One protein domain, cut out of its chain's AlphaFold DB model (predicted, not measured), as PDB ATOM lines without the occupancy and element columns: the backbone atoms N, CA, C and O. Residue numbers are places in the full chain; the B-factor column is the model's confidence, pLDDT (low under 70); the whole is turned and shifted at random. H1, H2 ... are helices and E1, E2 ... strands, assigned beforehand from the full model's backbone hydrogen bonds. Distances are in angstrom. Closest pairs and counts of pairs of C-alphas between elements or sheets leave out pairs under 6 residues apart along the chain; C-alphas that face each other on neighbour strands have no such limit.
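This is residues 12 to 217 of the 222 residues of an uncharacterized protein of Hymenobacter sp (UniProt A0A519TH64). One twisted sheet of seven strands makes the core, with the long helix H1 and the helix H2 packed over one face and the shorter helix H3 over the other; the sheet curls round both H1 and H3. Residues 126 to 132 stick out in a long loop between E5 and H2, and residues 205 to 210 stick out after H3. The printed part has 206 residues with three named helices and seven named strands, in the order E1 E2 E3 E4 H1 E5 H2 E6 E7 H3. The sheet runs E1, E2, E3, E4, E5, E7, E6 and is mixed, E4 and E5 being its parallel neighbours. The class is mixed, helices and strands, though under half of the residues, 95, are in named elements; the whole is compact, with a radius of gyration of the C-alphas of 17.6 A and spans of 55 by 41 by 37 A.

E1, residues 12 to 17, is an edge strand and forms a hairpin with E2, residues 28 to 37; N 14 and O 33 are 2.9 A apart, within hydrogen-bond range. E2 forms a hairpin with E3, residues 48 to 56, with N 32 and O 53 at 2.8 A. E3 and E4, residues 60 to 67, are a further hairpin, with N 52 and O 64 at 2.7 A. E1 to E4 form a meander, each strand the antiparallel neighbour of the one before. H1, residues 84 to 105, is on the sheet; its closest C-alphas to E4 are those of Cys 95 and Leu 63, 7.5 A apart. E4, H1 and E5, residues 110 to 114, form a strand-helix-strand unit, two parallel neighbour strands with a helix between, and its crossover is right-handed; N 61 and O 110 are 2.9 A apart. H2, residues 149 to 161, is on the sheet at a height of 9.7 A, and runs along the strands at 6 degrees to E7, residues 177 to 182, on the local plane. It lies over E7, where 9 of its 13 C-alphas fall, and only just not over E5, where 2 fall; the closest C-alphas of H2 and E7 are those of Thr 155 and Tyr 178, 6.6 A. H1 and H2 are close but not clearly touching, with the C-alphas of Leu 92 and Tyr 154 at 7.7 A and a steep tilt of 51 degrees, the same way. E5, H2 and E6, residues 167 to 172, form a split unit with E7 between the two strands, and its crossover is right-handed. E7 is antiparallel to E5, with N 111 and O 180 at 2.8 A, and forms a hairpin with E6, with N 168 and O 181 at 2.8 A. H3, residues 190 to 199, is on the opposite face from H1 in three layers, helices on both faces of a sheet; its closest C-alphas to E7 are those of Ile 190 and Val 181, 7.7 A. H1 and H3 are apart. In H2 and H3 every O i to N i+4 pair is within hydrogen-bond range, in H1 17 of 18.

E1 begins at C-alpha 12, (-44.954, 27.734, 18.721), and is 16.8 A long. E2 measures 27.1 A, E3 25.7 A and E4 23.8 A. H1 runs 32.4 A from C-alpha 84 at (-57.046, 33.832, -0.161). E5 is 14.3 A, H2 18.9 A, E6 16.7 A and E7 16.4 A. H3 is 14.3 A and ends at C-alpha 199, (-25.342, 43.472, 2.279).

The C-alphas farthest apart, those of His 127 and Pro 186, are 56.7 A apart. The printed part has no cut. The links E4 to H1, 16 residues, and E5 to H2, 34 residues, are long. Mean pLDDT of the printed part is 78.6; residues 19 to 26, 41 to 44, 121 to 140 and 188 to 214 are under 70.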
ATOM      1  N   ARG A  12     -46.048  28.262  17.899       94.75
ATOM      2  CA  ARG A  12     -44.954  27.734  18.721       94.75
ATOM      3  C   ARG A  12     -43.732  28.619  18.530       94.75
ATOM      4  O   ARG A  12     -43.497  29.082  17.417       94.75
ATOM      5  N   TYR A  13     -42.970  28.834  19.595       94.19
ATOM      6  CA  TYR A  13     -41.799  29.708  19.595       94.19
ATOM      7  C   TYR A  13     -40.525  28.915  19.906       94.19
ATOM      8  O   TYR A  13     -40.500  28.105  20.830       94.19
ATOM      9  N   GLN A  14     -39.477  29.160  19.120       92.75
ATOM     10  CA  GLN A  14     -38.122  28.656  19.321       92.75
ATOM     11  C   GLN A  14     -37.114  29.788  19.084       92.75
ATOM     12  O   GLN A  14     -37.354  30.679  18.270       92.75
ATOM     13  N   ILE A  15     -35.966  29.755  19.763       91.00
ATOM     14  CA  ILE A  15     -34.873  30.713  19.557       91.00
ATOM     15  C   ILE A  15     -33.581  29.983  19.207       91.00
ATOM     16  O   ILE A  15     -33.230  28.987  19.832       91.00
ATOM     17  N   GLN A  16     -32.880  30.500  18.206       88.88
ATOM     18  CA  GLN A  16     -31.548  30.076  17.796       88.88
ATOM     19  C   GLN A  16     -30.603  31.259  18.010       88.88
ATOM     20  O   GLN A  16     -30.646  32.235  17.257       88.88
ATOM     21  N   ARG A  17     -29.785  31.209  19.062       82.31
ATOM     22  CA  ARG A  17     -28.764  32.236  19.316       82.31
ATOM     23  C   ARG A  17     -27.574  32.012  18.385       82.31
ATOM     24  O   ARG A  17     -27.247  30.870  18.068       82.31
ATOM     25  N   VAL A  18     -26.955  33.091  17.914       78.12
ATOM     26  CA  VAL A  18     -25.739  32.997  17.101       78.12
ATOM     27  C   VAL A  18     -24.547  32.881  18.058       78.12
ATOM     28  O   VAL A  18     -24.246  33.822  18.777       78.12
ATOM     29  N   GLU A  19     -23.903  31.709  18.110       63.88
ATOM     30  CA  GLU A  19     -22.843  31.398  19.094       63.88
ATOM     31  C   GLU A  19     -21.442  31.927  18.725       63.88
ATOM     32  O   GLU A  19     -20.552  31.930  19.572       63.88
ATOM     33  N   LYS A  20     -21.203  32.361  17.478       51.53
ATOM     34  CA  LYS A  20     -19.861  32.760  17.006       51.53
ATOM     35  C   LYS A  20     -19.726  34.270  16.831       51.53
ATOM     36  O   LYS A  20     -20.609  34.895  16.247       51.53
ATOM     37  N   LEU A  21     -18.577  34.787  17.297       47.09
ATOM     38  CA  LEU A  21     -18.082  36.154  17.103       47.09
ATOM     39  C   LEU A  21     -18.434  36.655  15.700       47.09
ATOM     40  O   LEU A  21     -18.261  35.901  14.733       47.09
ATOM     41  N   PRO A  22     -18.927  37.895  15.587       46.75
ATOM     42  CA  PRO A  22     -19.456  38.403  14.339       46.75
ATOM     43  C   PRO A  22     -18.399  38.240  13.251       46.75
ATOM     44  O   PRO A  22     -17.275  38.729  13.389       46.75
ATOM     45  N   GLN A  23     -18.741  37.550  12.153       49.41
ATOM     46  CA  GLN A  23     -18.005  37.767  10.907       49.41
ATOM     47  C   GLN A  23     -17.941  39.282  10.739       49.41
ATOM     48  O   GLN A  23     -18.981  39.924  10.857       49.41
ATOM     49  N   LYS A  24     -16.738  39.841  10.599       43.38
ATOM     50  CA  LYS A  24     -16.469  41.285  10.622       43.38
ATOM     51  C   LYS A  24     -17.609  42.067   9.937       43.38
ATOM     52  O   LYS A  24     -17.757  41.975   8.723       43.38
ATOM     53  N   GLY A  25     -18.434  42.769  10.726       52.50
ATOM     54  CA  GLY A  25     -19.626  43.495  10.249       52.50
ATOM     55  C   GLY A  25     -20.991  42.801  10.417       52.50
ATOM     56  O   GLY A  25     -21.975  43.291   9.875       52.50
ATOM     57  N   SER A  26     -21.101  41.673  11.128       59.91
ATOM     58  CA  SER A  26     -22.391  41.024  11.407       59.91
ATOM     59  C   SER A  26     -22.942  41.434  12.769       59.91
ATOM     60  O   SER A  26     -22.398  41.051  13.790       59.91
ATOM     61  N   PHE A  27     -24.067  42.140  12.797       74.50
ATOM     62  CA  PHE A  27     -24.722  42.567  14.043       74.50
ATOM     63  C   PHE A  27     -25.885  41.644  14.438       74.50
ATOM     64  O   PHE A  27     -26.765  42.038  15.194       74.50
ATOM     65  N   LEU A  28     -25.960  40.434  13.863       79.50
ATOM     66  CA  LEU A  28     -27.046  39.486  14.119       79.50
ATOM     67  C   LEU A  28     -26.813  38.758  15.448       79.50
ATOM     68  O   LEU A  28     -25.886  37.963  15.571       79.50
ATOM     69  N   VAL A  29     -27.719  38.958  16.400       85.19
ATOM     70  CA  VAL A  29     -27.669  38.376  17.748       85.19
ATOM     71  C   VAL A  29     -28.366  37.013  17.792       85.19
ATOM     72  O   VAL A  29     -27.831  36.030  18.309       85.19
ATOM     73  N   ALA A  30     -29.580  36.924  17.244       90.38
ATOM     74  CA  ALA A  30     -30.385  35.707  17.307       90.38
ATOM     75  C   ALA A  30     -31.399  35.604  16.162       90.38
ATOM     76  O   ALA A  30     -31.785  36.586  15.527       90.38
ATOM     77  N   ARG A  31     -31.879  34.383  15.919       91.69
ATOM     78  CA  ARG A  31     -33.046  34.097  15.083       91.69
ATOM     79  C   ARG A  31     -34.160  33.532  15.953       91.69
ATOM     80  O   ARG A  31     -34.021  32.468  16.551       91.69
ATOM     81  N   HIS A  32     -35.280  34.236  16.008       95.31
ATOM     82  CA  HIS A  32     -36.500  33.790  16.670       95.31
ATOM     83  C   HIS A  32     -37.403  33.160  15.613       95.31
ATOM     84  O   HIS A  32     -37.719  33.794  14.609       95.31
ATOM     85  N   ILE A  33     -37.820  31.919  15.822       96.25
ATOM     86  CA  ILE A  33     -38.652  31.175  14.883       96.25
ATOM     87  C   ILE A  33     -40.020  30.970  15.521       96.25
ATOM     88  O   ILE A  33     -40.151  30.337  16.568       96.25
ATOM     89  N   TYR A  34     -41.040  31.508  14.862       97.75
ATOM     90  CA  TYR A  34     -42.440  31.345  15.221       97.75
ATOM     91  C   TYR A  34     -43.113  30.486  14.157       97.75
ATOM     92  O   TYR A  34     -43.153  30.847  12.980       97.75
ATOM     93  N   THR A  35     -43.650  29.342  14.558       97.50
ATOM     94  CA  THR A  35     -44.321  28.410  13.651       97.50
ATOM     95  C   THR A  35     -45.806  28.377  13.952       97.50
ATOM     96  O   THR A  35     -46.194  28.118  15.088       97.50
ATOM     97  N   PHE A  36     -46.639  28.569  12.935       96.81
ATOM     98  CA  PHE A  36     -48.095  28.530  13.064       96.81
ATOM     99  C   PHE A  36     -48.740  27.837  11.861       96.81
ATOM    100  O   PHE A  36     -48.097  27.606  10.835       96.81
ATOM    101  N   TYR A  37     -50.015  27.487  12.002       94.56
ATOM    102  CA  TYR A  37     -50.803  26.806  10.981       94.56
ATOM    103  C   TYR A  37     -51.998  27.675  10.603       94.56
ATOM    104  O   TYR A  37     -52.597  28.291  11.480       94.56
ATOM    105  N   THR A  38     -52.335  27.730   9.315       91.88
ATOM    106  CA  THR A  38     -53.629  28.281   8.894       91.88
ATOM    107  C   THR A  38     -54.757  27.331   9.273       91.88
ATOM    108  O   THR A  38     -54.540  26.125   9.392       91.88
ATOM    109  N   ASP A  39     -55.969  27.862   9.377       86.12
ATOM    110  CA  ASP A  39     -57.163  27.039   9.547       86.12
ATOM    111  C   ASP A  39     -57.477  26.259   8.251       86.12
ATOM    112  O   ASP A  39     -57.053  26.637   7.154       86.12
ATOM    113  N   ASN A  40     -58.272  25.191   8.360       72.75
ATOM    114  CA  ASN A  40     -58.764  24.394   7.224       72.75
ATOM    115  C   ASN A  40     -59.976  25.066   6.534       72.75
ATOM    116  O   ASN A  40     -61.019  24.448   6.339       72.75
ATOM    117  N   THR A  41     -59.893  26.358   6.210       57.72
ATOM    118  CA  THR A  41     -61.069  27.180   5.847       57.72
ATOM    119  C   THR A  41     -61.581  26.986   4.419       57.72
ATOM    120  O   THR A  41     -62.715  27.365   4.142       57.72
ATOM    121  N   GLN A  42     -60.788  26.408   3.511       57.62
ATOM    122  CA  GLN A  42     -61.161  26.224   2.095       57.62
ATOM    123  C   GLN A  42     -61.142  24.757   1.634       57.62
ATOM    124  O   GLN A  42     -60.804  24.475   0.487       57.62
ATOM    125  N   GLY A  43     -61.432  23.806   2.530       56.84
ATOM    126  CA  GLY A  43     -61.456  22.372   2.191       56.84
ATOM    127  C   GLY A  43     -60.083  21.768   1.855       56.84
ATOM    128  O   GLY A  43     -59.998  20.629   1.411       56.84
ATOM    129  N   GLY A  44     -59.005  22.530   2.063       66.88
ATOM    130  CA  GLY A  44     -57.622  22.076   1.949       66.88
ATOM    131  C   GLY A  44     -56.964  21.874   3.314       66.88
ATOM    132  O   GLY A  44     -57.475  22.315   4.343       66.88
ATOM    133  N   ASN A  45     -55.791  21.242   3.304       79.69
ATOM    134  CA  ASN A  45     -54.993  21.014   4.509       79.69
ATOM    135  C   ASN A  45     -54.417  22.318   5.081       79.69
ATOM    136  O   ASN A  45     -53.951  23.185   4.330       79.69
ATOM    137  N   ALA A  46     -54.366  22.395   6.413       88.19
ATOM    138  CA  ALA A  46     -53.719  23.453   7.173       88.19
ATOM    139  C   ALA A  46     -52.300  23.696   6.658       88.19
ATOM    140  O   ALA A  46     -51.479  22.781   6.533       88.19
ATOM    141  N   LYS A  47     -51.989  24.959   6.373       91.31
ATOM    142  CA  LYS A  47     -50.689  25.354   5.847       91.31
ATOM    143  C   LYS A  47     -49.789  25.798   6.987       91.31
ATOM    144  O   LYS A  47     -50.095  26.760   7.684       91.31
ATOM    145  N   LYS A  48     -48.659  25.112   7.153       94.94
ATOM    146  CA  LYS A  48     -47.630  25.462   8.138       94.94
ATOM    147  C   LYS A  48     -46.773  26.621   7.629       94.94
ATOM    148  O   LYS A  48     -46.157  26.500   6.570       94.94
ATOM    149  N   TYR A  49     -46.675  27.695   8.400       96.00
ATOM    150  CA  TYR A  49     -45.798  28.835   8.139       96.00
ATOM    151  C   TYR A  49     -44.682  28.916   9.174       96.00
ATOM    152  O   TYR A  49     -44.893  28.633  10.353       96.00
ATOM    153  N   ASN A  50     -43.513  29.351   8.712       96.62
ATOM    154  CA  ASN A  50     -42.414  29.787   9.560       96.62
ATOM    155  C   ASN A  50     -42.288  31.305   9.431       96.62
ATOM    156  O   ASN A  50     -42.153  31.817   8.318       96.62
ATOM    157  N   LEU A  51     -42.326  32.004  10.561       96.94
ATOM    158  CA  LEU A  51     -41.961  33.406  10.711       96.94
ATOM    159  C   LEU A  51     -40.606  33.463  11.421       96.94
ATOM    160  O   LEU A  51     -40.492  33.147  12.601       96.94
ATOM    161  N   GLU A  52     -39.584  33.842  10.670       94.31
ATOM    162  CA  GLU A  52     -38.240  34.119  11.151       94.31
ATOM    163  C   GLU A  52     -38.147  35.599  11.526       94.31
ATOM    164  O   GLU A  52     -38.394  36.481  10.700       94.31
ATOM    165  N   VAL A  53     -37.777  35.874  12.772       94.50
ATOM    166  CA  VAL A  53     -37.439  37.214  13.241       94.50
ATOM    167  C   VAL A  53     -35.951  37.251  13.534       94.50
ATOM    168  O   VAL A  53     -35.456  36.560  14.423       94.50
ATOM    169  N   HIS A  54     -35.232  38.037  12.746       89.25
ATOM    170  CA  HIS A  54     -33.810  38.267  12.939       89.25
ATOM    171  C   HIS A  54     -33.639  39.399  13.947       89.25
ATOM    172  O   HIS A  54     -34.045  40.524  13.659       89.25
ATOM    173  N   GLN A  55     -33.074  39.082  15.109       89.88
ATOM    174  CA  GLN A  55     -32.682  40.053  16.122       89.88
ATOM    175  C   GLN A  55     -31.257  40.510  15.835       89.88
ATOM    176  O   GLN A  55     -30.340  39.689  15.787       89.88
ATOM    177  N   TYR A  56     -31.088  41.812  15.688       83.94
ATOM    178  CA  TYR A  56     -29.801  42.476  15.592       83.94
ATOM    179  C   TYR A  56     -29.489  43.201  16.908       83.94
ATOM    180  O   TYR A  56     -30.324  43.249  17.818       83.94
ATOM    181  N   GLU A  57     -28.286  43.755  17.014       82.50
ATOM    182  CA  GLU A  57     -27.942  44.710  18.067       82.50
ATOM    183  C   GLU A  57     -28.931  45.895  18.105       82.50
ATOM    184  O   GLU A  57     -29.776  46.076  17.223       82.50
ATOM    185  N   ASP A  58     -28.873  46.674  19.186       84.88
ATOM    186  CA  ASP A  58     -29.719  47.855  19.399       84.88
ATOM    187  C   ASP A  58     -31.232  47.593  19.349       84.88
ATOM    188  O   ASP A  58     -32.029  48.484  19.054       84.88
ATOM    189  N   SER A  59     -31.658  46.383  19.726       90.06
ATOM    190  CA  SER A  59     -33.077  46.000  19.827       90.06
ATOM    191  C   SER A  59     -33.810  46.089  18.481       90.06
ATOM    192  O   SER A  59     -34.955  46.538  18.408       90.06
ATOM    193  N   ILE A  60     -33.156  45.687  17.387       86.88
ATOM    194  CA  ILE A  60     -33.740  45.748  16.042       86.88
ATOM    195  C   ILE A  60     -34.177  44.358  15.572       86.88
ATOM    196  O   ILE A  60     -33.402  43.403  15.585       86.88
ATOM    197  N   TYR A  61     -35.428  44.249  15.115       91.38
ATOM    198  CA  TYR A  61     -36.060  42.985  14.740       91.38
ATOM    199  C   TYR A  61     -36.607  43.027  13.313       91.38
ATOM    200  O   TYR A  61     -37.467  43.842  12.977       91.38
ATOM    201  N   ILE A  62     -36.159  42.101  12.464       89.56
ATOM    202  CA  ILE A  62     -36.584  42.021  11.059       89.56
ATOM    203  C   ILE A  62     -37.403  40.762  10.829       89.56
ATOM    204  O   ILE A  62     -36.910  39.649  11.005       89.56
ATOM    205  N   LEU A  63     -38.651  40.949  10.406       92.88
ATOM    206  CA  LEU A  63     -39.621  39.873  10.235       92.88
ATOM    207  C   LEU A  63     -39.612  39.360   8.789       92.88
ATOM    208  O   LEU A  63     -39.745  40.131   7.836       92.88
ATOM    209  N   LYS A  64     -39.515  38.039   8.622       91.62
ATOM    210  CA  LYS A  64     -39.612  37.340   7.334       91.62
ATOM    211  C   LYS A  64     -40.428  36.067   7.507       91.62
ATOM    212  O   LYS A  64     -40.182  35.308   8.431       91.62
ATOM    213  N   PHE A  65     -41.368  35.777   6.614       94.56
ATOM    214  CA  PHE A  65     -42.152  34.543   6.711       94.56
ATOM    215  C   PHE A  65     -42.285  33.823   5.373       94.56
ATOM    216  O   PHE A  65     -42.230  34.433   4.305       94.56
ATOM    217  N   TYR A  66     -42.470  32.507   5.439       94.06
ATOM    218  CA  TYR A  66     -42.661  31.637   4.282       94.06
ATOM    219  C   TYR A  66     -43.458  30.387   4.667       94.06
ATOM    220  O   TYR A  66     -43.581  30.027   5.838       94.06
ATOM    221  N   LEU A  67     -44.006  29.712   3.657       93.44
ATOM    222  CA  LEU A  67     -44.650  28.414   3.833       93.44
ATOM    223  C   LEU A  67     -43.585  27.347   4.100       93.44
ATOM    224  O   LEU A  67     -42.652  27.222   3.311       93.44
ATOM    225  N   ALA A  68     -43.738  26.538   5.148       92.81
ATOM    226  CA  ALA A  68     -42.745  25.539   5.552       92.81
ATOM    227  C   ALA A  68     -42.421  24.522   4.441       92.81
ATOM    228  O   ALA A  68     -41.279  24.089   4.324       92.81
ATOM    229  N   ALA A  69     -43.388  24.216   3.569       89.88
ATOM    230  CA  ALA A  69     -43.178  23.382   2.381       89.88
ATOM    231  C   ALA A  69     -42.119  23.945   1.408       89.88
ATOM    232  O   ALA A  69     -41.604  23.220   0.565       89.88
ATOM    233  N   HIS A  70     -41.787  25.234   1.516       89.75
ATOM    234  CA  HIS A  70     -40.795  25.918   0.691       89.75
ATOM    235  C   HIS A  70     -39.494  26.219   1.447       89.75
ATOM    236  O   HIS A  70     -38.684  26.983   0.936       89.75
ATOM    237  N   ALA A  71     -39.266  25.664   2.643       88.62
ATOM    238  CA  ALA A  71     -38.108  26.011   3.478       88.62
ATOM    239  C   ALA A  71     -36.757  25.884   2.747       88.62
ATOM    240  O   ALA A  71     -35.897  26.749   2.892       88.62
ATOM    241  N   GLN A  72     -36.614  24.852   1.911       86.56
ATOM    242  CA  GLN A  72     -35.392  24.576   1.145       86.56
ATOM    243  C   GLN A  72     -35.316  25.331  -0.191       86.56
ATOM    244  O   GLN A  72     -34.327  25.229  -0.910       86.56
ATOM    245  N   HIS A  73     -36.353  26.090  -0.557       79.81
ATOM    246  CA  HIS A  73     -36.364  26.824  -1.815       79.81
ATOM    247  C   HIS A  73     -35.561  28.132  -1.676       79.81
ATOM    248  O   HIS A  73     -35.836  28.912  -0.758       79.81
ATOM    249  N   PRO A  74     -34.634  28.457  -2.599       78.75
ATOM    250  CA  PRO A  74     -33.823  29.676  -2.506       78.75
ATOM    251  C   PRO A  74     -34.686  30.949  -2.498       78.75
ATOM    252  O   PRO A  74     -34.487  31.846  -1.688       78.75
ATOM    253  N   ASN A  75     -35.746  30.970  -3.312       80.69
ATOM    254  CA  ASN A  75     -36.707  32.079  -3.388       80.69
ATOM    255  C   ASN A  75     -37.930  31.915  -2.460       80.69
ATOM    256  O   ASN A  75     -39.024  32.365  -2.804       80.69
ATOM    257  N   ARG A  76     -37.806  31.220  -1.318       86.81
ATOM    258  CA  ARG A  76     -38.949  30.875  -0.442       86.81
ATOM    259  C   ARG A  76     -39.820  32.063  -0.044       86.81
ATOM    260  O   ARG A  76     -41.040  31.933   0.027       86.81
ATOM    261  N   TYR A  77     -39.202  33.226   0.153       88.25
ATOM    262  CA  TYR A  77     -39.904  34.457   0.497       88.25
ATOM    263  C   TYR A  77     -40.710  35.005  -0.678       88.25
ATOM    264  O   TYR A  77     -41.754  35.598  -0.458       88.25
ATOM    265  N   ASN A  78     -40.296  34.787  -1.926       87.56
ATOM    266  CA  ASN A  78     -40.959  35.301  -3.128       87.56
ATOM    267  C   ASN A  78     -42.228  34.511  -3.488       87.56
ATOM    268  O   ASN A  78     -43.120  35.048  -4.139       87.56
ATOM    269  N   ILE A  79     -42.355  33.258  -3.046       84.81
ATOM    270  CA  ILE A  79     -43.436  32.368  -3.490       84.81
ATOM    271  C   ILE A  79     -44.803  32.823  -2.946       84.81
ATOM    272  O   ILE A  79     -44.983  33.051  -1.747       84.81
ATOM    273  N   LEU A  80     -45.792  32.925  -3.840       84.25
ATOM    274  CA  LEU A  80     -47.195  33.135  -3.479       84.25
ATOM    275  C   LEU A  80     -47.838  31.809  -3.063       84.25
ATOM    276  O   LEU A  80     -47.662  30.784  -3.709       84.25
ATOM    277  N   THR A  81     -48.607  31.840  -1.980       82.31
ATOM    278  CA  THR A  81     -49.173  30.637  -1.341       82.31
ATOM    279  C   THR A  81     -50.671  30.456  -1.598       82.31
ATOM    280  O   THR A  81     -51.238  29.443  -1.180       82.31
ATOM    281  N   ASN A  82     -51.297  31.418  -2.295       80.06
ATOM    282  CA  ASN A  82     -52.702  31.426  -2.723       80.06
ATOM    283  C   ASN A  82     -53.699  31.031  -1.618       80.06
ATOM    284  O   ASN A  82     -54.630  30.277  -1.858       80.06
ATOM    285  N   VAL A  83     -53.499  31.542  -0.400       79.75
ATOM    286  CA  VAL A  83     -54.347  31.259   0.777       79.75
ATOM    287  C   VAL A  83     -55.640  32.087   0.837       79.75
ATOM    288  O   VAL A  83     -56.397  32.007   1.791       79.75
ATOM    289  N   GLY A  84     -55.914  32.908  -0.178       83.44
ATOM    290  CA  GLY A  84     -57.046  33.832  -0.161       83.44
ATOM    291  C   GLY A  84     -56.838  35.037   0.766       83.44
ATOM    292  O   GLY A  84     -55.902  35.105   1.562       83.44
ATOM    293  N   PHE A  85     -57.707  36.040   0.626       85.25
ATOM    294  CA  PHE A  85     -57.556  37.331   1.307       85.25
ATOM    295  C   PHE A  85     -57.682  37.234   2.835       85.25
ATOM    296  O   PHE A  85     -56.906  37.866   3.552       85.25
ATOM    297  N   ARG A  86     -58.630  36.427   3.334       87.75
ATOM    298  CA  ARG A  86     -58.885  36.264   4.775       87.75
ATOM    299  C   ARG A  86     -57.653  35.722   5.499       87.75
ATOM    300  O   ARG A  86     -57.189  36.341   6.455       87.75
ATOM    301  N   ASP A  87     -57.082  34.628   5.001       89.44
ATOM    302  CA  ASP A  87     -55.903  34.026   5.620       89.44
ATOM    303  C   ASP A  87     -54.655  34.866   5.387       89.44
ATOM    304  O   ASP A  87     -53.852  35.009   6.302       89.44
ATOM    305  N   ALA A  88     -54.514  35.508   4.219       90.38
ATOM    306  CA  ALA A  88     -53.430  36.460   3.991       90.38
ATOM    307  C   ALA A  88     -53.444  37.593   5.030       90.38
ATOM    308  O   ALA A  88     -52.392  37.945   5.562       90.38
ATOM    309  N   ARG A  89     -54.623  38.132   5.371       91.62
ATOM    310  CA  ARG A  89     -54.743  39.142   6.427       91.62
ATOM    311  C   ARG A  89     -54.400  38.568   7.801       91.62
ATOM    312  O   ARG A  89     -53.608  39.180   8.508       91.62
ATOM    313  N   ARG A  90     -54.922  37.390   8.149       93.75
ATOM    314  CA  ARG A  90     -54.661  36.748   9.448       93.75
ATOM    315  C   ARG A  90     -53.192  36.356   9.643       93.75
ATOM    316  O   ARG A  90     -52.671  36.471  10.749       93.75
ATOM    317  N   ILE A  91     -52.494  35.963   8.576       94.81
ATOM    318  CA  ILE A  91     -51.038  35.751   8.576       94.81
ATOM    319  C   ILE A  91     -50.312  37.052   8.944       94.81
ATOM    320  O   ILE A  91     -49.442  37.043   9.809       94.81
ATOM    321  N   LEU A  92     -50.691  38.181   8.337       94.69
ATOM    322  CA  LEU A  92     -50.080  39.480   8.642       94.69
ATOM    323  C   LEU A  92     -50.418  39.964  10.053       94.69
ATOM    324  O   LEU A  92     -49.538  40.465  10.747       94.69
ATOM    325  N   ASP A  93     -51.655  39.760  10.508       94.56
ATOM    326  CA  ASP A  93     -52.038  40.045  11.891       94.56
ATOM    327  C   ASP A  93     -51.217  39.187  12.871       94.56
ATOM    328  O   ASP A  93     -50.737  39.707  13.875       94.56
ATOM    329  N   THR A  94     -50.936  37.921  12.538       96.75
ATOM    330  CA  THR A  94     -50.035  37.054  13.324       96.75
ATOM    331  C   THR A  94     -48.623  37.641  13.422       96.75
ATOM    332  O   THR A  94     -48.065  37.684  14.515       96.75
ATOM    333  N   CYS A  95     -48.062  38.183  12.333       96.50
ATOM    334  CA  CYS A  95     -46.767  38.877  12.375       96.50
ATOM    335  C   CYS A  95     -46.778  40.087  13.327       96.50
ATOM    336  O   CYS A  95     -45.821  40.296  14.072       96.50
ATOM    337  N   PHE A  96     -47.855  40.875  13.343       94.69
ATOM    338  CA  PHE A  96     -47.967  42.017  14.256       94.69
ATOM    339  C   PHE A  96     -48.188  41.603  15.713       94.69
ATOM    340  O   PHE A  96     -47.676  42.267  16.612       94.69
ATOM    341  N   HIS A  97     -48.893  40.497  15.961       95.69
ATOM    342  CA  HIS A  97     -48.984  39.900  17.298       95.69
ATOM    343  C   HIS A  97     -47.626  39.401  17.790       95.69
ATOM    344  O   HIS A  97     -47.286  39.633  18.944       95.69
ATOM    345  N   VAL A  98     -46.809  38.809  16.915       96.88
ATOM    346  CA  VAL A  98     -45.422  38.456  17.249       96.88
ATOM    347  C   VAL A  98     -44.587  39.701  17.557       96.88
ATOM    348  O   VAL A  98     -43.851  39.702  18.539       96.88
ATOM    349  N   MET A  99     -44.741  40.797  16.805       94.94
ATOM    350  CA  MET A  99     -44.086  42.068  17.154       94.94
ATOM    351  C   MET A  99     -44.552  42.598  18.522       94.94
ATOM    352  O   MET A  99     -43.743  43.078  19.310       94.94
ATOM    353  N   ALA A 100     -45.841  42.475  18.845       93.69
ATOM    354  CA  ALA A 100     -46.370  42.838  20.160       93.69
ATOM    355  C   ALA A 100     -45.787  41.965  21.286       93.69
ATOM    356  O   ALA A 100     -45.487  42.467  22.364       93.69
ATOM    357  N   ASP A 101     -45.614  40.667  21.036       95.19
ATOM    358  CA  ASP A 101     -44.980  39.715  21.952       95.19
ATOM    359  C   ASP A 101     -43.490  40.033  22.165       95.19
ATOM    360  O   ASP A 101     -42.989  39.982  23.285       95.19
ATOM    361  N   ILE A 102     -42.774  40.437  21.108       96.00
ATOM    362  CA  ILE A 102     -41.401  40.955  21.207       96.00
ATOM    363  C   ILE A 102     -41.366  42.198  22.094       96.00
ATOM    364  O   ILE A 102     -40.591  42.216  23.042       96.00
ATOM    365  N   LEU A 103     -42.258  43.166  21.877       94.38
ATOM    366  CA  LEU A 103     -42.304  44.407  22.661       94.38
ATOM    367  C   LEU A 103     -42.560  44.208  24.158       94.38
ATOM    368  O   LEU A 103     -42.178  45.053  24.964       94.38
ATOM    369  N   LYS A 104     -43.203  43.103  24.551       94.69
ATOM    370  CA  LYS A 104     -43.369  42.748  25.969       94.69
ATOM    371  C   LYS A 104     -42.059  42.306  26.619       94.69
ATOM    372  O   LYS A 104     -41.882  42.523  27.811       94.69
ATOM    373  N   ARG A 105     -41.172  41.663  25.855       95.12
ATOM    374  CA  ARG A 105     -39.866  41.167  26.325       95.12
ATOM    375  C   ARG A 105     -38.759  42.201  26.148       95.12
ATOM    376  O   ARG A 105     -37.835  42.242  26.947       95.12
ATOM    377  N   ASP A 106     -38.876  43.019  25.112       95.50
ATOM    378  CA  ASP A 106     -37.950  44.080  24.754       95.50
ATOM    379  C   ASP A 106     -38.744  45.363  24.450       95.50
ATOM    380  O   ASP A 106     -39.156  45.601  23.309       95.50
ATOM    381  N   PRO A 107     -38.999  46.204  25.470       95.44
ATOM    382  CA  PRO A 107     -39.760  47.444  25.314       95.44
ATOM    383  C   PRO A 107     -39.103  48.490  24.401       95.44
ATOM    384  O   PRO A 107     -39.758  49.476  24.043       95.44
ATOM    385  N   LEU A 108     -37.832  48.296  24.034       93.38
ATOM    386  CA  LEU A 108     -37.072  49.147  23.120       93.38
ATOM    387  C   LEU A 108     -37.083  48.600  21.686       93.38
ATOM    388  O   LEU A 108     -36.509  49.218  20.792       93.38
ATOM    389  N   ALA A 109     -37.761  47.479  21.434       93.44
ATOM    390  CA  ALA A 109     -37.745  46.846  20.128       93.44
ATOM    391  C   ALA A 109     -38.227  47.790  19.014       93.44
ATOM    392  O   ALA A 109     -39.351  48.299  19.043       93.44
ATOM    393  N   SER A 110     -37.377  47.967  18.010       92.44
ATOM    394  CA  SER A 110     -37.708  48.521  16.698       92.44
ATOM    395  C   SER A 110     -37.912  47.371  15.708       92.44
ATOM    396  O   SER A 110     -37.353  46.285  15.864       92.44
ATOM    397  N   GLY A 111     -38.745  47.585  14.693       90.38
ATOM    398  CA  GLY A 111     -39.151  46.553  13.742       90.38
ATOM    399  C   GLY A 111     -38.894  46.940  12.290       90.38
ATOM    400  O   GLY A 111     -38.777  48.115  11.954       90.38
ATOM    401  N   GLY A 112     -38.881  45.960  11.394       89.56
ATOM    402  CA  GLY A 112     -38.823  46.221   9.960       89.56
ATOM    403  C   GLY A 112     -39.138  45.000   9.107       89.56
ATOM    404  O   GLY A 112     -39.167  43.861   9.584       89.56
ATOM    405  N   PHE A 113     -39.382  45.243   7.823       90.62
ATOM    406  CA  PHE A 113     -39.526  44.192   6.821       90.62
ATOM    407  C   PHE A 113     -39.044  44.664   5.449       90.62
ATOM    408  O   PHE A 113     -38.933  45.859   5.170       90.62
ATOM    409  N   ILE A 114     -38.830  43.689   4.567       87.19
ATOM    410  CA  ILE A 114     -38.589  43.912   3.143       87.19
ATOM    411  C   ILE A 114     -39.703  43.211   2.373       87.19
ATOM    412  O   ILE A 114     -39.964  42.020   2.572       87.19
ATOM    413  N   GLY A 115     -40.382  43.945   1.496       87.81
ATOM    414  CA  GLY A 115     -41.318  43.356   0.552       87.81
ATOM    415  C   GLY A 115     -40.549  42.482  -0.432       87.81
ATOM    416  O   GLY A 115     -39.866  43.001  -1.303       87.81
ATOM    417  N   ALA A 116     -40.634  41.157  -0.310       87.88
ATOM    418  CA  ALA A 116     -40.021  40.269  -1.296       87.88
ATOM    419  C   ALA A 116     -40.824  40.322  -2.614       87.88
ATOM    420  O   ALA A 116     -42.033  40.054  -2.573       87.88
ATOM    421  N   PRO A 117     -40.203  40.608  -3.773       86.50
ATOM    422  CA  PRO A 117     -40.916  40.681  -5.045       86.50
ATOM    423  C   PRO A 117     -41.614  39.365  -5.374       86.50
ATOM    424  O   PRO A 117     -41.019  38.289  -5.261       86.50
ATOM    425  N   LYS A 118     -42.881  39.420  -5.784       85.06
ATOM    426  CA  LYS A 118     -43.601  38.213  -6.205       85.06
ATOM    427  C   LYS A 118     -43.261  37.872  -7.664       85.06
ATOM    428  O   LYS A 118     -42.919  38.772  -8.431       85.06
ATOM    429  N   PRO A 119     -43.418  36.614  -8.097       81.19
ATOM    430  CA  PRO A 119     -43.345  36.274  -9.510       81.19
ATOM    431  C   PRO A 119     -44.384  37.067 -10.316       81.19
ATOM    432  O   PRO A 119     -45.556  37.174  -9.929       81.19
ATOM    433  N   LEU A 120     -43.966  37.626 -11.450       78.62
ATOM    434  CA  LEU A 120     -44.880  38.116 -12.474       78.62
ATOM    435  C   LEU A 120     -45.730  36.939 -12.960       78.62
ATOM    436  O   LEU A 120     -45.264  35.798 -12.990       78.62
ATOM    437  N   LYS A 121     -46.986  37.203 -13.337       64.12
ATOM    438  CA  LYS A 121     -47.838  36.191 -13.970       64.12
ATOM    439  C   LYS A 121     -47.215  35.819 -15.318       64.12
ATOM    440  O   LYS A 121     -47.521  36.432 -16.334       64.12
ATOM    441  N   VAL A 122     -46.337  34.825 -15.332       53.94
ATOM    442  CA  VAL A 122     -45.982  34.126 -16.562       53.94
ATOM    443  C   VAL A 122     -47.203  33.279 -16.894       53.94
ATOM    444  O   VAL A 122     -47.700  32.566 -16.019       53.94
ATOM    445  N   ARG A 123     -47.743  33.391 -18.116       48.19
ATOM    446  CA  ARG A 123     -48.759  32.432 -18.571       48.19
ATOM    447  C   ARG A 123     -48.180  31.037 -18.310       48.19
ATOM    448  O   ARG A 123     -47.040  30.816 -18.722       48.19
ATOM    449  N   PRO A 124     -48.876  30.148 -17.580       48.28
ATOM    450  CA  PRO A 124     -48.347  28.819 -17.338       48.28
ATOM    451  C   PRO A 124     -48.063  28.193 -18.697       48.28
ATOM    452  O   PRO A 124     -48.943  28.138 -19.557       48.28
ATOM    453  N   ASP A 125     -46.812  27.791 -18.902       49.66
ATOM    454  CA  ASP A 125     -46.478  26.924 -20.015       49.66
ATOM    455  C   ASP A 125     -47.272  25.638 -19.789       49.66
ATOM    456  O   ASP A 125     -47.039  24.923 -18.808       49.66
ATOM    457  N   LYS A 126     -48.269  25.397 -20.647       51.47
ATOM    458  CA  LYS A 126     -49.211  24.277 -20.521       51.47
ATOM    459  C   LYS A 126     -48.491  22.921 -20.542       51.47
ATOM    460  O   LYS A 126     -49.086  21.925 -20.148       51.47
ATOM    461  N   HIS A 127     -47.221  22.896 -20.954       55.78
ATOM    462  CA  HIS A 127     -46.394  21.702 -21.063       55.78
ATOM    463  C   HIS A 127     -45.416  21.495 -19.894       55.78
ATOM    464  O   HIS A 127     -44.748  20.464 -19.858       55.78
ATOM    465  N   LYS A 128     -45.321  22.416 -18.916       47.69
ATOM    466  CA  LYS A 128     -44.416  22.249 -17.761       47.69
ATOM    467  C   LYS A 128     -45.162  21.917 -16.466       47.69
ATOM    468  O   LYS A 128     -45.950  22.744 -15.995       47.69
ATOM    469  N   PRO A 129     -44.874  20.764 -15.826       47.03
ATOM    470  CA  PRO A 129     -45.512  20.390 -14.571       47.03
ATOM    471  C   PRO A 129     -45.214  21.422 -13.474       47.03
ATOM    472  O   PRO A 129     -44.103  21.945 -13.372       47.03
ATOM    473  N   PHE A 130     -46.204  21.689 -12.614       48.41
ATOM    474  CA  PHE A 130     -46.171  22.720 -11.561       48.41
ATOM    475  C   PHE A 130     -44.927  22.635 -10.654       48.41
ATOM    476  O   PHE A 130     -44.402  23.656 -10.212       48.41
ATOM    477  N   ARG A 131     -44.392  21.422 -10.439       45.53
ATOM    478  CA  ARG A 131     -43.176  21.175  -9.642       45.53
ATOM    479  C   ARG A 131     -41.886  21.732 -10.262       45.53
ATOM    480  O   ARG A 131     -40.938  21.969  -9.525       45.53
ATOM    481  N   GLN A 132     -41.840  21.979 -11.573       48.66
ATOM    482  CA  GLN A 132     -40.651  22.498 -12.265       48.66
ATOM    483  C   GLN A 132     -40.672  24.024 -12.471       48.66
ATOM    484  O   GLN A 132     -39.680  24.595 -12.922       48.66
ATOM    485  N   GLN A 133     -41.756  24.721 -12.107       51.09
ATOM    486  CA  GLN A 133     -41.851  26.186 -12.251       51.09
ATOM    487  C   GLN A 133     -41.036  26.968 -11.194       51.09
ATOM    488  O   GLN A 133     -40.947  28.191 -11.276       51.09
ATOM    489  N   GLY A 134     -40.417  26.271 -10.230       44.91
ATOM    490  CA  GLY A 134     -39.533  26.833  -9.198       44.91
ATOM    491  C   GLY A 134     -38.030  26.790  -9.515       44.91
ATOM    492  O   GLY A 134     -37.237  27.327  -8.745       44.91
ATOM    493  N   LEU A 135     -37.605  26.193 -10.638       46.06
ATOM    494  CA  LEU A 135     -36.196  26.243 -11.046       46.06
ATOM    495  C   LEU A 135     -35.827  27.689 -11.397       46.06
ATOM    496  O   LEU A 135     -36.356  28.212 -12.374       46.06
ATOM    497  N   SER A 136     -34.957  28.315 -10.593       47.81
ATOM    498  CA  SER A 136     -34.364  29.644 -10.817       47.81
ATOM    499  C   SER A 136     -35.332  30.631 -11.483       47.81
ATOM    500  O   SER A 136     -35.352  30.815 -12.705       47.81
ATOM    501  N   ILE A 137     -36.181  31.279 -10.680       55.31
ATOM    502  CA  ILE A 137     -36.955  32.411 -11.192       55.31
ATOM    503  C   ILE A 137     -35.934  33.485 -11.559       55.31
ATOM    504  O   ILE A 137     -35.381  34.142 -10.679       55.31
ATOM    505  N   SER A 138     -35.657  33.636 -12.854       58.62
ATOM    506  CA  SER A 138     -34.799  34.716 -13.322       58.62
ATOM    507  C   SER A 138     -35.367  36.044 -12.825       58.62
ATOM    508  O   SER A 138     -36.585  36.233 -12.824       58.62
ATOM    509  N   LYS A 139     -34.505  36.988 -12.424       58.59
ATOM    510  CA  LYS A 139     -34.940  38.310 -11.935       58.59
ATOM    511  C   LYS A 139     -35.957  38.995 -12.854       58.59
ATOM    512  O   LYS A 139     -36.885  39.631 -12.377       58.59
ATOM    513  N   ARG A 140     -35.843  38.786 -14.172       60.91
ATOM    514  CA  ARG A 140     -36.773  39.308 -15.195       60.91
ATOM    515  C   ARG A 140     -38.222  38.818 -15.038       60.91
ATOM    516  O   ARG A 140     -39.125  39.403 -15.624       60.91
ATOM    517  N   LYS A 141     -38.449  37.738 -14.286       74.56
ATOM    518  CA  LYS A 141     -39.768  37.160 -13.989       74.56
ATOM    519  C   LYS A 141     -40.299  37.561 -12.612       74.56
ATOM    520  O   LYS A 141     -41.350  37.063 -12.217       74.56
ATOM    521  N   LEU A 142     -39.604  38.423 -11.876       79.50
ATOM    522  CA  LEU A 142     -40.082  38.987 -10.617       79.50
ATOM    523  C   LEU A 142     -40.696  40.368 -10.850       79.50
ATOM    524  O   LEU A 142     -40.356  41.074 -11.798       79.50
ATOM    525  N   GLU A 143     -41.641  40.736  -9.988       84.31
ATOM    526  CA  GLU A 143     -42.060  42.125  -9.828       84.31
ATOM    527  C   GLU A 143     -40.832  43.010  -9.587       84.31
ATOM    528  O   GLU A 143     -39.795  42.548  -9.105       84.31
ATOM    529  N   LYS A 144     -40.950  44.294  -9.928       86.69
ATOM    530  CA  LYS A 144     -39.907  45.265  -9.610       86.69
ATOM    531  C   LYS A 144     -39.636  45.261  -8.101       86.69
ATOM    532  O   LYS A 144     -40.548  45.072  -7.299       86.69
ATOM    533  N   GLU A 145     -38.379  45.471  -7.724       83.25
ATOM    534  CA  GLU A 145     -38.000  45.621  -6.314       83.25
ATOM    535  C   GLU A 145     -38.647  46.860  -5.702       83.25
ATOM    536  O   GLU A 145     -39.138  46.790  -4.578       83.25
ATOM    537  N   ALA A 146     -38.720  47.949  -6.465       87.75
ATOM    538  CA  ALA A 146     -39.330  49.192  -6.031       87.75
ATOM    539  C   ALA A 146     -40.848  49.058  -5.854       87.75
ATOM    540  O   ALA A 146     -41.554  48.608  -6.758       87.75
ATOM    541  N   GLU A 147     -41.334  49.483  -4.686       88.56
ATOM    542  CA  GLU A 147     -42.753  49.650  -4.351       88.56
ATOM    543  C   GLU A 147     -43.647  48.442  -4.653       88.56
ATOM    544  O   GLU A 147     -44.807  48.577  -5.062       88.56
ATOM    545  N   ASN A 148     -43.128  47.236  -4.422       91.56
ATOM    546  CA  ASN A 148     -43.856  46.023  -4.762       91.56
ATOM    547  C   ASN A 148     -45.121  45.829  -3.920       91.56
ATOM    548  O   ASN A 148     -45.323  46.430  -2.858       91.56
ATOM    549  N   GLN A 149     -45.998  44.944  -4.395       91.75
ATOM    550  CA  GLN A 149     -47.293  44.691  -3.771       91.75
ATOM    551  C   GLN A 149     -47.183  44.404  -2.267       91.75
ATOM    552  O   GLN A 149     -48.000  44.901  -1.488       91.75
ATOM    553  N   ARG A 150     -46.195  43.607  -1.845       92.31
ATOM    554  CA  ARG A 150     -46.024  43.254  -0.431       92.31
ATOM    555  C   ARG A 150     -45.628  44.463   0.396       92.31
ATOM    556  O   ARG A 150     -46.275  44.699   1.409       92.31
ATOM    557  N   TYR A 151     -44.665  45.257  -0.068       93.44
ATOM    558  CA  TYR A 151     -44.307  46.518   0.576       93.44
ATOM    559  C   TYR A 151     -45.529  47.413   0.776       93.44
ATOM    560  O   TYR A 151     -45.857  47.772   1.904       93.44
ATOM    561  N   ARG A 152     -46.289  47.670  -0.293       93.81
ATOM    562  CA  ARG A 152     -47.475  48.538  -0.237       93.81
ATOM    563  C   ARG A 152     -48.515  48.049   0.773       93.81
ATOM    564  O   ARG A 152     -49.032  48.838   1.566       93.81
ATOM    565  N   VAL A 153     -48.825  46.751   0.761       93.38
ATOM    566  CA  VAL A 153     -49.818  46.158   1.671       93.38
ATOM    567  C   VAL A 153     -49.319  46.180   3.114       93.38
ATOM    568  O   VAL A 153     -50.056  46.592   4.010       93.38
ATOM    569  N   TYR A 154     -48.080  45.757   3.358       94.06
ATOM    570  CA  TYR A 154     -47.540  45.617   4.709       94.06
ATOM    571  C   TYR A 154     -47.345  46.990   5.360       94.06
ATOM    572  O   TYR A 154     -47.760  47.175   6.503       94.06
ATOM    573  N   THR A 155     -46.844  47.978   4.611       93.31
ATOM    574  CA  THR A 155     -46.681  49.368   5.067       93.31
ATOM    575  C   THR A 155     -48.024  49.974   5.454       93.31
ATOM    576  O   THR A 155     -48.162  50.581   6.521       93.31
ATOM    577  N   ARG A 156     -49.064  49.758   4.637       92.56
ATOM    578  CA  ARG A 156     -50.417  50.235   4.949       92.56
ATOM    579  C   ARG A 156     -50.961  49.619   6.237       92.56
ATOM    580  O   ARG A 156     -51.631  50.311   6.996       92.56
ATOM    581  N   LEU A 157     -50.698  48.340   6.495       91.94
ATOM    582  CA  LEU A 157     -51.134  47.700   7.735       91.94
ATOM    583  C   LEU A 157     -50.331  48.184   8.945       91.94
ATOM    584  O   LEU A 157     -50.929  48.554   9.951       91.94
ATOM    585  N   ALA A 158     -49.004  48.245   8.841       92.31
ATOM    586  CA  ALA A 158     -48.137  48.665   9.937       92.31
ATOM    587  C   ALA A 158     -48.450  50.102  10.393       92.31
ATOM    588  O   ALA A 158     -48.682  50.336  11.578       92.31
ATOM    589  N   THR A 159     -48.594  51.038   9.449       91.50
ATOM    590  CA  THR A 159     -48.998  52.430   9.736       91.50
ATOM    591  C   THR A 159     -50.397  52.553  10.345       91.50
ATOM    592  O   THR A 159     -50.706  53.558  10.980       91.50
ATOM    593  N   ASN A 160     -51.272  51.554  10.180       89.56
ATOM    594  CA  ASN A 160     -52.577  51.526  10.843       89.56
ATOM    595  C   ASN A 160     -52.507  51.043  12.296       89.56
ATOM    596  O   ASN A 160     -53.359  51.437  13.094       89.56
ATOM    597  N   TYR A 161     -51.526  50.206  12.636       88.44
ATOM    598  CA  TYR A 161     -51.391  49.610  13.966       88.44
ATOM    599  C   TYR A 161     -50.480  50.412  14.900       88.44
ATOM    600  O   TYR A 161     -50.814  50.611  16.076       88.44
ATOM    601  N   PHE A 162     -49.358  50.907  14.386       89.44
ATOM    602  CA  PHE A 162     -48.369  51.643  15.166       89.44
ATOM    603  C   PHE A 162     -48.562  53.150  14.985       89.44
ATOM    604  O   PHE A 162     -48.718  53.626  13.866       89.44
ATOM    605  N   SER A 163     -48.654  53.878  16.105       87.69
ATOM    606  CA  SER A 163     -48.976  55.308  16.084       87.69
ATOM    607  C   SER A 163     -47.756  56.162  15.810       87.69
ATOM    608  O   SER A 163     -46.759  55.948  16.504       87.69
ATOM    609  N   PRO A 164     -47.881  57.217  14.984       86.56
ATOM    610  CA  PRO A 164     -46.865  58.249  14.888       86.56
ATOM    611  C   PRO A 164     -46.666  59.047  16.184       86.56
ATOM    612  O   PRO A 164     -45.864  59.965  16.153       86.56
ATOM    613  N   ASP A 165     -47.354  58.757  17.298       87.44
ATOM    614  CA  ASP A 165     -47.067  59.358  18.618       87.44
ATOM    615  C   ASP A 165     -45.918  58.647  19.347       87.44
ATOM    616  O   ASP A 165     -45.155  59.265  20.081       87.44
ATOM    617  N   ASN A 166     -45.775  57.336  19.126       88.12
ATOM    618  CA  ASN A 166     -44.781  56.500  19.811       88.12
ATOM    619  C   ASN A 166     -43.765  55.871  18.847       88.12
ATOM    620  O   ASN A 166     -42.790  55.267  19.290       88.12
ATOM    621  N   TRP A 167     -44.007  55.986  17.542       91.06
ATOM    622  CA  TRP A 167     -43.254  55.296  16.509       91.06
ATOM    623  C   TRP A 167     -42.929  56.236  15.360       91.06
ATOM    624  O   TRP A 167     -43.786  56.999  14.921       91.06
ATOM    625  N   ASP A 168     -41.715  56.131  14.839       89.12
ATOM    626  CA  ASP A 168     -41.341  56.724  13.565       89.12
ATOM    627  C   ASP A 168     -41.420  55.676  12.457       89.12
ATOM    628  O   ASP A 168     -41.046  54.513  12.623       89.12
ATOM    629  N   HIS A 169     -41.949  56.095  11.313       90.75
ATOM    630  CA  HIS A 169     -42.132  55.247  10.145       90.75
ATOM    631  C   HIS A 169     -41.199  55.727   9.045       90.75
ATOM    632  O   HIS A 169     -41.356  56.849   8.559       90.75
ATOM    633  N   TYR A 170     -40.275  54.867   8.633       87.44
ATOM    634  CA  TYR A 170     -39.365  55.151   7.532       87.44
ATOM    635  C   TYR A 170     -39.556  54.142   6.409       87.44
ATOM    636  O   TYR A 170     -39.895  52.978   6.649       87.44
ATOM    637  N   ASP A 171     -39.296  54.571   5.183       86.44
ATOM    638  CA  ASP A 171     -39.198  53.679   4.042       86.44
ATOM    639  C   ASP A 171     -38.000  53.966   3.148       86.44
ATOM    640  O   ASP A 171     -37.498  55.086   3.049       86.44
ATOM    641  N   TYR A 172     -37.589  52.908   2.454       85.12
ATOM    642  CA  TYR A 172     -36.771  52.993   1.257       85.12
ATOM    643  C   TYR A 172     -37.498  52.243   0.141       85.12
ATOM    644  O   TYR A 172     -37.341  51.036  -0.066       85.12
ATOM    645  N   SER A 173     -38.398  52.972  -0.519       85.75
ATOM    646  CA  SER A 173     -39.379  52.402  -1.440       85.75
ATOM    647  C   SER A 173     -38.744  51.750  -2.667       85.75
ATOM    648  O   SER A 173     -39.278  50.751  -3.145       85.75
ATOM    649  N   GLU A 174     -37.588  52.241  -3.127       84.62
ATOM    650  CA  GLU A 174     -36.831  51.669  -4.253       84.62
ATOM    651  C   GLU A 174     -36.426  50.214  -4.002       84.62
ATOM    652  O   GLU A 174     -36.307  49.425  -4.938       84.62
ATOM    653  N   LYS A 175     -36.275  49.845  -2.726       82.75
ATOM    654  CA  LYS A 175     -35.955  48.484  -2.284       82.75
ATOM    655  C   LYS A 175     -37.074  47.835  -1.484       82.75
ATOM    656  O   LYS A 175     -36.880  46.763  -0.914       82.75
ATOM    657  N   SER A 176     -38.263  48.443  -1.463       89.44
ATOM    658  CA  SER A 176     -39.424  47.917  -0.741       89.44
ATOM    659  C   SER A 176     -39.146  47.656   0.746       89.44
ATOM    660  O   SER A 176     -39.676  46.707   1.334       89.44
ATOM    661  N   VAL A 177     -38.307  48.496   1.354       86.06
ATOM    662  CA  VAL A 177     -37.942  48.417   2.771       86.06
ATOM    663  C   VAL A 177     -38.869  49.315   3.574       86.06
ATOM    664  O   VAL A 177     -39.092  50.470   3.215       86.06
ATOM    665  N   TYR A 178     -39.374  48.787   4.683       90.50
ATOM    666  CA  TYR A 178     -40.142  49.539   5.664       90.50
ATOM    667  C   TYR A 178     -39.569  49.320   7.053       90.50
ATOM    668  O   TYR A 178     -39.270  48.186   7.444       90.50
ATOM    669  N   LEU A 179     -39.487  50.406   7.809       87.94
ATOM    670  CA  LEU A 179     -38.882  50.451   9.123       87.94
ATOM    671  C   LEU A 179     -39.831  51.145  10.097       87.94
ATOM    672  O   LEU A 179     -40.461  52.161   9.795       87.94
ATOM    673  N   LEU A 180     -39.926  50.554  11.277       91.56
ATOM    674  CA  LEU A 180     -40.756  50.980  12.382       91.56
ATOM    675  C   LEU A 180     -39.842  51.223  13.581       91.56
ATOM    676  O   LEU A 180     -39.453  50.287  14.279       91.56
ATOM    677  N   VAL A 181     -39.490  52.481  13.805       89.88
ATOM    678  CA  VAL A 181     -38.549  52.880  14.849       89.88
ATOM    679  C   VAL A 181     -39.319  53.232  16.112       89.88
ATOM    680  O   VAL A 181     -40.215  54.075  16.102       89.88
ATOM    681  N   ASN A 182     -38.987  52.557  17.207       91.50
ATOM    682  CA  ASN A 182     -39.544  52.849  18.517       91.50
ATOM    683  C   ASN A 182     -38.875  54.101  19.078       91.50
ATOM    684  O   ASN A 182     -37.670  54.094  19.321       91.50
ATOM    685  N   ARG A 183     -39.639  55.163  19.348       88.88
ATOM    686  CA  ARG A 183     -39.065  56.417  19.870       88.88
ATOM    687  C   ARG A 183     -38.446  56.296  21.253       88.88
ATOM    688  O   ARG A 183     -37.689  57.166  21.663       88.88
ATOM    689  N   ARG A 184     -38.768  55.227  21.981       90.19
ATOM    690  CA  ARG A 184     -38.138  54.935  23.270       90.19
ATOM    691  C   ARG A 184     -36.733  54.368  23.114       90.19
ATOM    692  O   ARG A 184     -36.005  54.361  24.095       90.19
ATOM    693  N   ASN A 185     -36.367  53.877  21.930       87.44
ATOM    694  CA  ASN A 185     -35.073  53.261  21.682       87.44
ATOM    695  C   ASN A 185     -34.023  54.326  21.319       87.44
ATOM    696  O   ASN A 185     -34.044  54.840  20.195       87.44
ATOM    697  N   PRO A 186     -33.071  54.622  22.226       78.50
ATOM    698  CA  PRO A 186     -32.106  55.701  22.036       78.50
ATOM    699  C   PRO A 186     -30.980  55.348  21.055       78.50
ATOM    700  O   PRO A 186     -30.196  56.220  20.697       78.50
ATOM    701  N   LYS A 187     -30.871  54.078  20.642       71.69
ATOM    702  CA  LYS A 187     -29.741  53.550  19.866       71.69
ATOM    703  C   LYS A 187     -30.112  53.092  18.465       71.69
ATOM    704  O   LYS A 187     -29.289  52.485  17.799       71.69
ATOM    705  N   SER A 188     -31.333  53.367  18.009       63.03
ATOM    706  CA  SER A 188     -31.828  52.910  16.709       63.03
ATOM    707  C   SER A 188     -31.012  53.495  15.543       63.03
ATOM    708  O   SER A 188     -31.451  54.442  14.891       63.03
ATOM    709  N   ASN A 189     -29.834  52.943  15.232       64.69
ATOM    710  CA  ASN A 189     -29.086  53.292  14.030       64.69
ATOM    711  C   ASN A 189     -29.686  52.538  12.845       64.69
ATOM    712  O   ASN A 189     -29.194  51.521  12.354       64.69
ATOM    713  N   ILE A 190     -30.821  53.065  12.411       58.41
ATOM    714  CA  ILE A 190     -31.651  52.478  11.375       58.41
ATOM    715  C   ILE A 190     -30.944  52.425  10.010       58.41
ATOM    716  O   ILE A 190     -31.254  51.571   9.177       58.41
ATOM    717  N   HIS A 191     -29.947  53.293   9.812       59.62
ATOM    718  CA  HIS A 191     -29.106  53.324   8.621       59.62
ATOM    719  C   HIS A 191     -28.168  52.115   8.553       59.62
ATOM    720  O   HIS A 191     -28.028  51.528   7.480       59.62
ATOM    721  N   GLN A 192     -27.596  51.695   9.687       59.94
ATOM    722  CA  GLN A 192     -26.708  50.533   9.745       59.94
ATOM    723  C   GLN A 192     -27.473  49.230   9.472       59.94
ATOM    724  O   GLN A 192     -27.047  48.424   8.654       59.94
ATOM    725  N   VAL A 193     -28.681  49.066  10.026       57.59
ATOM    726  CA  VAL A 193     -29.490  47.861   9.763       57.59
ATOM    727  C   VAL A 193     -29.985  47.776   8.322       57.59
ATOM    728  O   VAL A 193     -29.975  46.690   7.742       57.59
ATOM    729  N   ALA A 194     -30.395  48.890   7.709       55.38
ATOM    730  CA  ALA A 194     -30.730  48.897   6.285       55.38
ATOM    731  C   ALA A 194     -29.518  48.489   5.426       55.38
ATOM    732  O   ALA A 194     -29.666  47.679   4.510       55.38
ATOM    733  N   TRP A 195     -28.325  48.981   5.779       59.47
ATOM    734  CA  TRP A 195     -27.053  48.645   5.137       59.47
ATOM    735  C   TRP A 195     -26.701  47.158   5.273       59.47
ATOM    736  O   TRP A 195     -26.442  46.489   4.274       59.47
ATOM    737  N   ASP A 196     -26.792  46.589   6.472       56.84
ATOM    738  CA  ASP A 196     -26.452  45.182   6.717       56.84
ATOM    739  C   ASP A 196     -27.470  44.213   6.111       56.84
ATOM    740  O   ASP A 196     -27.111  43.131   5.643       56.84
ATOM    741  N   LEU A 197     -28.747  44.600   6.063       56.19
ATOM    742  CA  LEU A 197     -29.789  43.843   5.370       56.19
ATOM    743  C   LEU A 197     -29.578  43.831   3.861       56.19
ATOM    744  O   LEU A 197     -29.811  42.807   3.219       56.19
ATOM    745  N   TYR A 198     -29.144  44.955   3.307       55.38
ATOM    746  CA  TYR A 198     -28.840  45.088   1.895       55.38
ATOM    747  C   TYR A 198     -27.557  44.309   1.530       55.38
ATOM    748  O   TYR A 198     -27.544  43.579   0.537       55.38
ATOM    749  N   ASN A 199     -26.536  44.321   2.397       55.72
ATOM    750  CA  ASN A 199     -25.342  43.472   2.279       55.72
ATOM    751  C   ASN A 199     -25.676  41.974   2.379       55.72
ATOM    752  O   ASN A 199     -25.170  41.170   1.599       55.72
ATOM    753  N   ALA A 200     -26.583  41.584   3.282       49.19
ATOM    754  CA  ALA A 200     -27.046  40.202   3.423       49.19
ATOM    755  C   ALA A 200     -27.903  39.708   2.238       49.19
ATOM    756  O   ALA A 200     -28.132  38.503   2.113       49.19
ATOM    757  N   LEU A 201     -28.390  40.617   1.387       49.56
ATOM    758  CA  LEU A 201     -29.091  40.314   0.133       49.56
ATOM    759  C   LEU A 201     -28.157  40.308  -1.093       49.56
ATOM    760  O   LEU A 201     -28.605  39.928  -2.171       49.56
ATOM    761  N   GLY A 202     -26.869  40.638  -0.918       47.94
ATOM    762  CA  GLY A 202     -25.800  40.371  -1.885       47.94
ATOM    763  C   GLY A 202     -25.626  41.374  -3.032       47.94
ATOM    764  O   GLY A 202     -25.010  41.004  -4.027       47.94
ATOM    765  N   GLU A 203     -26.149  42.606  -2.946       45.00
ATOM    766  CA  GLU A 203     -26.227  43.490  -4.127       45.00
ATOM    767  C   GLU A 203     -25.917  44.991  -3.909       45.00
ATOM    768  O   GLU A 203     -26.644  45.830  -4.441       45.00
ATOM    769  N   VAL A 204     -24.836  45.384  -3.206       48.09
ATOM    770  CA  VAL A 204     -24.262  46.757  -3.372       48.09
ATOM    771  C   VAL A 204     -22.973  46.705  -4.181       48.09
ATOM    772  O   VAL A 204     -22.097  45.898  -3.860       48.09
ATOM    773  N   PRO A 205     -22.776  47.623  -5.140       37.16
ATOM    774  CA  PRO A 205     -21.438  48.044  -5.535       37.16
ATOM    775  C   PRO A 205     -20.710  48.672  -4.334       37.16
ATOM    776  O   PRO A 205     -21.279  49.504  -3.634       37.16
ATOM    777  N   GLN A 206     -19.435  48.340  -4.113       40.09
ATOM    778  CA  GLN A 206     -18.626  48.811  -2.970       40.09
ATOM    779  C   GLN A 206     -18.366  50.336  -2.909       40.09
ATOM    780  O   GLN A 206     -17.563  50.801  -2.100       40.09
ATOM    781  N   ASN A 207     -19.030  51.135  -3.746       38.84
ATOM    782  CA  ASN A 207     -18.609  52.497  -4.060       38.84
ATOM    783  C   ASN A 207     -19.602  53.577  -3.593       38.84
ATOM    784  O   ASN A 207     -19.291  54.763  -3.701       38.84
ATOM    785  N   GLU A 208     -20.765  53.215  -3.046       41.94
ATOM    786  CA  GLU A 208     -21.723  54.194  -2.519       41.94
ATOM    787  C   GLU A 208     -21.436  54.499  -1.041       41.94
ATOM    788  O   GLU A 208     -21.696  53.696  -0.151       41.94
ATOM    789  N   ARG A 209     -20.868  55.685  -0.777       43.59
ATOM    790  CA  ARG A 209     -20.646  56.240   0.577       43.59
ATOM    791  C   ARG A 209     -21.796  57.128   1.069       43.59
ATOM    792  O   ARG A 209     -21.683  57.750   2.122       43.59
ATOM    793  N   THR A 210     -22.874  57.251   0.302       44.81
ATOM    794  CA  THR A 210     -23.997  58.130   0.634       44.81
ATOM    795  C   THR A 210     -25.026  57.405   1.498       44.81
ATOM    796  O   THR A 210     -25.398  56.278   1.167       44.81
ATOM    797  N   PRO A 211     -25.534  58.027   2.579       51.69
ATOM    798  CA  PRO A 211     -26.605  57.438   3.368       51.69
ATOM    799  C   PRO A 211     -27.846  57.249   2.490       51.69
ATOM    800  O   PRO A 211     -28.253  58.165   1.775       51.69
ATOM    801  N   PHE A 212     -28.434  56.051   2.548       58.69
ATOM    802  CA  PHE A 212     -29.707  55.719   1.907       58.69
ATOM    803  C   PHE A 212     -30.729  56.853   2.086       58.69
ATOM    804  O   PHE A 212     -30.894  57.324   3.220       58.69
ATOM    805  N   PRO A 213     -31.469  57.260   1.036       63.59
ATOM    806  CA  PRO A 213     -32.520  58.257   1.177       63.59
ATOM    807  C   PRO A 213     -33.729  57.623   1.882       63.59
ATOM    808  O   PRO A 213     -34.706  57.221   1.251       63.59
ATOM    809  N   LEU A 214     -33.654  57.502   3.211       67.81
ATOM    810  CA  LEU A 214     -34.804  57.150   4.034       67.81
ATOM    811  C   LEU A 214     -35.801  58.301   3.981       67.81
ATOM    812  O   LEU A 214     -35.471  59.448   4.288       67.81
ATOM    813  N   ARG A 215     -37.043  57.987   3.625       77.44
ATOM    814  CA  ARG A 215     -38.138  58.951   3.681       77.44
ATOM    815  C   ARG A 215     -38.956  58.696   4.935       77.44
ATOM    816  O   ARG A 215     -39.196  57.556   5.324       77.44
ATOM    817  N   VAL A 216     -39.360  59.775   5.600       78.44
ATOM    818  CA  VAL A 216     -40.308  59.691   6.714       78.44
ATOM    819  C   VAL A 216     -41.697  59.540   6.118       78.44
ATOM    820  O   VAL A 216     -42.169  60.427   5.402       78.44
ATOM    821  N   ILE A 217     -42.393  58.459   6.461       78.38
ATOM    822  CA  ILE A 217     -43.799  58.290   6.109       78.38
ATOM    823  C   ILE A 217     -44.618  59.180   7.047       78.38
ATOM    824  O   ILE A 217     -45.094  58.758   8.103       78.38
TER     825      ILE A 217